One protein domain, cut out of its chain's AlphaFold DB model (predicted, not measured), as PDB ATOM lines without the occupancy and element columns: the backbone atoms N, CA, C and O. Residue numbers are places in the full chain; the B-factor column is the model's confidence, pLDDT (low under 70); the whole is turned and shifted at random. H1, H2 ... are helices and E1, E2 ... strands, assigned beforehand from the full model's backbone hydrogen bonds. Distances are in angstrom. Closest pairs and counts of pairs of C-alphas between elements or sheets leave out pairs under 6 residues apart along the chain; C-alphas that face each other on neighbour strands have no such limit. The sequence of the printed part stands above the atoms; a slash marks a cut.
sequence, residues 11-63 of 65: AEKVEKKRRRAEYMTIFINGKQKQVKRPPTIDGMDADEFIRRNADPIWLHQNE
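This is residues 11 to 63 of the 65 residues of an uncharacterized protein of delta proteobacterium NaphS2 (UniProt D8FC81). The model is an open, strung-out chain with no shared core: helix H1 at one end runs straight into a two-stranded hairpin, E1 and E2, and a stretch with no named element, residues 37 to 45, leads away to two short helices, H2 and H3, at the other end. The tip of the hairpin, residues 27 to 32, sticks out, and so do residues 11 to 18 of H1. The printed part has 53 residues with three named helices and two named strands, in the order H1, E1, E2, H2, H3; the sheet has the order E1 - E2, antiparallel, and the class is mixed, helices and strands. The whole is extended, with a radius of gyration of the C-alphas of 16.0 A, and its C-alphas span 47 by 31 by 13 A.

H1, residues 11 to 22, touches no helix. A tight link with no residue between joins it to E1, residues 23 to 28. E2, residues 31 to 36, forms a hairpin with E1, antiparallel, with 147 degrees between their directions. N 26 and O 33 are within hydrogen-bond range at 2.9 A, as are N 33 and O 26 at 2.8 A. The closest C-alphas of H1 and E2 are those of Glu 22 and Lys 36, 5.8 A apart. Beyond E2, residues 40 to 41 pair with residues 44 to 45, antiparallel. H2, residues 46 to 53, is apart from H1 and from E1. H3, residues 56 to 61, is close to H2 but not clearly touching it; their closest C-alphas, those of Arg 51 and Leu 59, are 7.2 A apart. H2 and H3 run opposite ways at a steep tilt of 39 degrees. H3 is apart from H1, E1 and E2. In H1, H2 and H3 every O i to N i+4 pair is within hydrogen-bond range.

H1 begins at C-alpha 11, at (39.788, 22.969, -25.733), and measures 16.6 A from first to last C-alpha. E1 measures 15.1 A and E2 16.0 A. H2 begins at C-alpha 46, at (47.734, -0.803, -43.613), and measures 10.7 A. H3 measures 8.7 A and ends at C-alpha 61, at (60.257, -9.054, -51.138).

The two C-alphas farthest apart, those of Ala 11 and Ile 57, are 47.7 A apart. The outline is only just flat, at 47 by 31 by 13 A. Residues 52 to 57 also stand free. The printed part has no cut. The link from E2 to H2, 9 residues, is short, and the other three links are tight. The mean pLDDT of the printed part is 88.4, and no printed residue is under 70.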
ATOM      1  N   ALA A  11      38.438  23.372 -25.339       95.44
ATOM      2  CA  ALA A  11      39.788  22.969 -25.733       95.44
ATOM      3  C   ALA A  11      40.175  21.595 -25.153       95.44
ATOM      4  O   ALA A  11      40.662  20.726 -25.872       95.44
ATOM      5  N   GLU A  12      39.863  21.345 -23.876       95.50
ATOM      6  CA  GLU A  12      40.127  20.052 -23.231       95.50
ATOM      7  C   GLU A  12      39.322  18.904 -23.865       95.50
ATOM      8  O   GLU A  12      39.800  17.770 -23.953       95.50
ATOM      9  N   LYS A  13      38.097  19.174 -24.334       95.25
ATOM     10  CA  LYS A  13      37.283  18.183 -25.055       95.25
ATOM     11  C   LYS A  13      37.868  17.855 -26.429       95.25
ATOM     12  O   LYS A  13      37.889  16.679 -26.796       95.25
ATOM     13  N   VAL A  14      38.338  18.863 -27.165       95.06
ATOM     14  CA  VAL A  14      38.977  18.684 -28.479       95.06
ATOM     15  C   VAL A  14      40.258  17.866 -28.335       95.06
ATOM     16  O   VAL A  14      40.414  16.853 -29.013       95.06
ATOM     17  N   GLU A  15      41.110  18.214 -27.371       94.50
ATOM     18  CA  GLU A  15      42.347  17.479 -27.098       94.50
ATOM     19  C   GLU A  15      42.072  16.020 -26.709       94.50
ATOM     20  O   GLU A  15      42.722  15.090 -27.190       94.50
ATOM     21  N   LYS A  16      41.043  15.782 -25.887       92.62
ATOM     22  CA  LYS A  16      40.607  14.423 -25.543       92.62
ATOM     23  C   LYS A  16      40.149  13.635 -26.773       92.62
ATOM     24  O   LYS A  16      40.391  12.429 -26.833       92.62
ATOM     25  N   LYS A  17      39.480  14.281 -27.735       92.94
ATOM     26  CA  LYS A  17      39.068  13.649 -28.996       92.94
ATOM     27  C   LYS A  17      40.290  13.297 -29.848       92.94
ATOM     28  O   LYS A  17      40.385  12.151 -30.275       92.94
ATOM     29  N   ARG A  18      41.244  14.223 -29.995       92.38
ATOM     30  CA  ARG A  18      42.511  13.998 -30.712       92.38
ATOM     31  C   ARG A  18      43.273  12.799 -30.145       92.38
ATOM     32  O   ARG A  18      43.540  11.844 -30.867       92.38
ATOM     33  N   ARG A  19      43.491  12.762 -28.825       91.06
ATOM     34  CA  ARG A  19      44.185  11.640 -28.163       91.06
ATOM     35  C   ARG A  19      43.497  10.290 -28.357       91.06
ATOM     36  O   ARG A  19      44.171   9.271 -28.426       91.06
ATOM     37  N   ARG A  20      42.162  10.253 -28.421       89.31
ATOM     38  CA  ARG A  20      41.401   9.008 -28.656       89.31
ATOM     39  C   ARG A  20      41.512   8.499 -30.093       89.31
ATOM     40  O   ARG A  20      41.394   7.290 -30.296       89.31
ATOM     41  N   ALA A  21      41.695   9.408 -31.049       87.69
ATOM     42  CA  ALA A  21      41.930   9.076 -32.447       87.69
ATOM     43  C   ALA A  21      43.370   8.588 -32.664       87.69
ATOM     44  O   ALA A  21      43.572   7.573 -33.309       87.69
ATOM     45  N   GLU A  22      44.358   9.249 -32.060       88.81
ATOM     46  CA  GLU A  22      45.777   8.908 -32.235       88.81
ATOM     47  C   GLU A  22      46.221   7.673 -31.439       88.81
ATOM     48  O   GLU A  22      47.129   6.958 -31.857       88.81
ATOM     49  N   TYR A  23      45.597   7.407 -30.288       91.75
ATOM     50  CA  TYR A  23      46.015   6.345 -29.378       91.75
ATOM     51  C   TYR A  23      44.875   5.380 -29.050       91.75
ATOM     52  O   TYR A  23      43.703   5.756 -28.949       91.75
ATOM     53  N   MET A  24      45.237   4.122 -28.819       90.69
ATOM     54  CA  MET A  24      44.372   3.102 -28.237       90.69
ATOM     55  C   MET A  24      44.993   2.550 -26.958       90.69
ATOM     56  O   MET A  24      46.185   2.707 -26.691       90.69
ATOM     57  N   THR A  25      44.167   1.919 -26.136       91.62
ATOM     58  CA  THR A  25      44.620   1.285 -24.907       91.62
ATOM     59  C   THR A  25      44.518  -0.218 -25.066       91.62
ATOM     60  O   THR A  25      43.426  -0.733 -25.287       91.62
ATOM     61  N   ILE A  26      45.654  -0.896 -24.951       89.69
ATOM     62  CA  ILE A  26      45.770  -2.349 -25.038       89.69
ATOM     63  C   ILE A  26      46.102  -2.920 -23.662       89.69
ATOM     64  O   ILE A  26      46.718  -2.250 -22.829       89.69
ATOM     65  N   PHE A  27      45.707  -4.163 -23.427       91.38
ATOM     66  CA  PHE A  27      46.182  -4.937 -22.290       91.38
ATOM     67  C   PHE A  27      47.280  -5.872 -22.770       91.38
ATOM     68  O   PHE A  27      47.046  -6.711 -23.632       91.38
ATOM     69  N   ILE A  28      48.480  -5.711 -22.219       90.56
ATOM     70  CA  ILE A  28      49.618  -6.579 -22.512       90.56
ATOM     71  C   ILE A  28      50.255  -7.000 -21.190       90.56
ATOM     72  O   ILE A  28      50.551  -6.161 -20.338       90.56
ATOM     73  N   ASN A  29      50.409  -8.309 -20.986       89.50
ATOM     74  CA  ASN A  29      50.991  -8.904 -19.776       89.50
ATOM     75  C   ASN A  29      50.333  -8.414 -18.469       89.50
ATOM     76  O   ASN A  29      51.016  -8.020 -17.524       89.50
ATOM     77  N   GLY A  30      48.996  -8.357 -18.438       92.69
ATOM     78  CA  GLY A  30      48.231  -7.905 -17.267       92.69
ATOM     79  C   GLY A  30      48.321  -6.401 -16.976       92.69
ATOM     80  O   GLY A  30      47.779  -5.939 -15.975       92.69
ATOM     81  N   LYS A  31      48.979  -5.616 -17.839       92.50
ATOM     82  CA  LYS A  31      49.104  -4.162 -17.701       92.50
ATOM     83  C   LYS A  31      48.330  -3.443 -18.796       92.50
ATOM     84  O   LYS A  31      48.417  -3.789 -19.972       92.50
ATOM     85  N   GLN A  32      47.616  -2.394 -18.404       95.44
ATOM     86  CA  GLN A  32      46.949  -1.489 -19.331       95.44
ATOM     87  C   GLN A  32      47.969  -0.481 -19.883       95.44
ATOM     88  O   GLN A  32      48.536   0.306 -19.126       95.44
ATOM     89  N   LYS A  33      48.213  -0.496 -21.198       91.38
ATOM     90  CA  LYS A  33      49.194   0.365 -21.878       91.38
ATOM     91  C   LYS A  33      48.525   1.184 -22.979       91.38
ATOM     92  O   LYS A  33      47.730   0.662 -23.755       91.38
ATOM     93  N   GLN A  34      48.856   2.471 -23.068       91.62
ATOM     94  CA  GLN A  34      48.456   3.312 -24.195       91.62
ATOM     95  C   GLN A  34      49.495   3.190 -25.317       91.62
ATOM     96  O   GLN A  34      50.686   3.386 -25.084       91.62
ATOM     97  N   VAL A  35      49.040   2.863 -26.522       88.31
ATOM     98  CA  VAL A  35      49.865   2.724 -27.729       88.31
ATOM     99  C   VAL A  35      49.277   3.573 -28.851       88.31
ATOM    100  O   VAL A  35      48.073   3.842 -28.858       88.31
ATOM    101  N   LYS A  36      50.121   4.044 -29.775       89.12
ATOM    102  CA  LYS A  36      49.636   4.723 -30.984       89.12
ATOM    103  C   LYS A  36      48.772   3.746 -31.776       89.12
ATOM    104  O   LYS A  36      49.091   2.559 -31.825       89.12
ATOM    105  N   ARG A  37      47.670   4.228 -32.349       87.25
ATOM    106  CA  ARG A  37      46.870   3.401 -33.249       87.25
ATOM    107  C   ARG A  37      47.693   3.092 -34.500       87.25
ATOM    108  O   ARG A  37      48.369   4.003 -34.983       87.25
ATOM    109  N   PRO A  38      47.661   1.847 -35.000       81.94
ATOM    110  CA  PRO A  38      48.235   1.559 -36.299       81.94
ATOM    111  C   PRO A  38      47.512   2.412 -37.355       81.94
ATOM    112  O   PRO A  38      46.315   2.692 -37.197       81.94
ATOM    113  N   PRO A  39      48.235   2.906 -38.371       78.88
ATOM    114  CA  PRO A  39      47.642   3.721 -39.416       78.88
ATOM    115  C   PRO A  39      46.599   2.897 -40.174       78.88
ATOM    116  O   PRO A  39      46.850   1.767 -40.573       78.88
ATOM    117  N   THR A  40      45.418   3.475 -40.353       79.00
ATOM    118  CA  THR A  40      44.357   2.909 -41.187       79.00
ATOM    119  C   THR A  40      44.369   3.684 -42.501       79.00
ATOM    120  O   THR A  40      44.251   4.911 -42.471       79.00
ATOM    121  N   ILE A  41      44.544   3.004 -43.635       74.31
ATOM    122  CA  ILE A  41      44.536   3.617 -44.972       74.31
ATOM    123  C   ILE A  41      43.152   3.365 -45.576       74.31
ATOM    124  O   ILE A  41      42.723   2.221 -45.676       74.31
ATOM    125  N   ASP A  42      42.414   4.430 -45.901       74.38
ATOM    126  CA  ASP A  42      41.041   4.370 -46.438       74.38
ATOM    127  C   ASP A  42      40.059   3.500 -45.627       74.38
ATOM    128  O   ASP A  42      39.139   2.882 -46.159       74.38
ATOM    129  N   GLY A  43      40.238   3.449 -44.303       78.56
ATOM    130  CA  GLY A  43      39.403   2.628 -43.417       78.56
ATOM    131  C   GLY A  43      39.788   1.143 -43.368       78.56
ATOM    132  O   GLY A  43      39.141   0.388 -42.647       78.56
ATOM    133  N   MET A  44      40.851   0.745 -44.069       82.06
ATOM    134  CA  MET A  44      41.434  -0.596 -44.053       82.06
ATOM    135  C   MET A  44      42.743  -0.610 -43.259       82.06
ATOM    136  O   MET A  44      43.429   0.410 -43.138       82.06
ATOM    137  N   ASP A  45      43.091  -1.765 -42.699       82.88
ATOM    138  CA  ASP A  45      44.404  -1.938 -42.082       82.88
ATOM    139  C   ASP A  45      45.514  -1.701 -43.122       82.88
ATOM    140  O   ASP A  45      45.335  -2.001 -44.305       82.88
ATOM    141  N   ALA A  46      46.641  -1.122 -42.700       81.38
ATOM    142  CA  ALA A  46      47.734  -0.803 -43.613       81.38
ATOM    143  C   ALA A  46      48.244  -2.048 -44.354       81.38
ATOM    144  O   ALA A  46      48.491  -1.971 -45.558       81.38
ATOM    145  N   ASP A  47      48.317  -3.200 -43.685       83.62
ATOM    146  CA  ASP A  47      48.793  -4.438 -44.304       83.62
ATOM    147  C   ASP A  47      47.788  -4.960 -45.338       83.62
ATOM    148  O   ASP A  47      48.161  -5.473 -46.394       83.62
ATOM    149  N   GLU A  48      46.492  -4.787 -45.069       83.62
ATOM    150  CA  GLU A  48      45.428  -5.142 -46.007       83.62
ATOM    151  C   GLU A  48      45.406  -4.215 -47.227       83.62
ATOM    152  O   GLU A  48      45.251  -4.681 -48.358       83.62
ATOM    153  N   PHE A  49      45.613  -2.913 -47.023       85.56
ATOM    154  CA  PHE A  49      45.770  -1.962 -48.118       85.56
ATOM    155  C   PHE A  49      46.954  -2.349 -49.011       85.56
ATOM    156  O   PHE A  49      46.819  -2.378 -50.234       85.56
ATOM    157  N   ILE A  50      48.092  -2.694 -48.411       85.31
ATOM    158  CA  ILE A  50      49.296  -3.105 -49.133       85.31
ATOM    159  C   ILE A  50      49.036  -4.387 -49.931       85.31
ATOM    160  O   ILE A  50      49.294  -4.414 -51.130       85.31
ATOM    161  N   ARG A  51      48.434  -5.418 -49.325       86.31
ATOM    162  CA  ARG A  51      48.107  -6.675 -50.024       86.31
ATOM    163  C   ARG A  51      47.187  -6.497 -51.229       86.31
ATOM    164  O   ARG A  51      47.318  -7.232 -52.199       86.31
ATOM    165  N   ARG A  52      46.245  -5.552 -51.171       86.31
ATOM    166  CA  ARG A  52      45.294  -5.301 -52.268       86.31
ATOM    167  C   ARG A  52      45.886  -4.488 -53.418       86.31
ATOM    168  O   ARG A  52      45.391  -4.609 -54.534       86.31
ATOM    169  N   ASN A  53      46.882  -3.644 -53.147       87.12
ATOM    170  CA  ASN A  53      47.374  -2.650 -54.107       87.12
ATOM    171  C   ASN A  53      48.815  -2.894 -54.586       87.12
ATOM    172  O   ASN A  53      49.189  -2.358 -55.627       87.12
ATOM    173  N   ALA A  54      49.633  -3.647 -53.845       89.88
ATOM    174  CA  ALA A  54      51.027  -3.898 -54.199       89.88
ATOM    175  C   ALA A  54      51.163  -4.969 -55.289       89.88
ATOM    176  O   ALA A  54      50.344  -5.883 -55.407       89.88
ATOM    177  N   ASP A  55      52.227  -4.867 -56.082       90.75
ATOM    178  CA  ASP A  55      52.551  -5.872 -57.082       90.75
ATOM    179  C   ASP A  55      53.102  -7.167 -56.436       90.75
ATOM    180  O   ASP A  55      53.657  -7.138 -55.330       90.75
ATOM    181  N   PRO A  56      52.989  -8.327 -57.114       89.81
ATOM    182  CA  PRO A  56      53.445  -9.602 -56.561       89.81
ATOM    183  C   PRO A  56      54.946  -9.662 -56.237       89.81
ATOM    184  O   PRO A  56      55.341 -10.408 -55.342       89.81
ATOM    185  N   ILE A  57      55.786  -8.891 -56.941       91.12
ATOM    186  CA  ILE A  57      57.235  -8.858 -56.692       91.12
ATOM    187  C   ILE A  57      57.492  -8.160 -55.356       91.12
ATOM    188  O   ILE A  57      58.239  -8.675 -54.522       91.12
ATOM    189  N   TRP A  58      56.828  -7.030 -55.121       91.50
ATOM    190  CA  TRP A  58      56.914  -6.292 -53.867       91.50
ATOM    191  C   TRP A  58      56.411  -7.118 -52.675       91.50
ATOM    192  O   TRP A  58      57.073  -7.159 -51.637       91.50
ATOM    193  N   LEU A  59      55.287  -7.833 -52.821       89.50
ATOM    194  CA  LEU A  59      54.752  -8.692 -51.753       89.50
ATOM    195  C   LEU A  59      55.714  -9.826 -51.383       89.50
ATOM    196  O   LEU A  59      55.861 -10.144 -50.203       89.50
ATOM    197  N   HIS A  60      56.397 -10.401 -52.376       88.62
ATOM    198  CA  HIS A  60      57.398 -11.437 -52.146       88.62
ATOM    199  C   HIS A  60      58.638 -10.893 -51.424       88.62
ATOM    200  O   HIS A  60      59.128 -11.524 -50.493       88.62
ATOM    201  N   GLN A  61      59.110  -9.698 -51.793       90.94
ATOM    202  CA  GLN A  61      60.257  -9.054 -51.138       90.94
ATOM    203  C   GLN A  61      59.998  -8.682 -49.671       90.94
ATOM    204  O   GLN A  61      60.947  -8.599 -48.895       90.94
ATOM    205  N   ASN A  62      58.738  -8.459 -49.293       88.94
ATOM    206  CA  ASN A  62      58.338  -8.067 -47.938       88.94
ATOM    207  C   ASN A  62      57.712  -9.220 -47.131       88.94
ATOM    208  O   ASN A  62      57.137  -8.977 -46.075       88.94
ATOM    209  N   GLU A  63      57.802 -10.458 -47.625       87.06
ATOM    210  CA  GLU A  63      57.289 -11.661 -46.953       87.06
ATOM    211  C   GLU A  63      55.794 -11.603 -46.578       87.06
ATOM    212  O   GLU A  63      55.367 -12.140 -45.557       87.06
TER     213      GLU A  63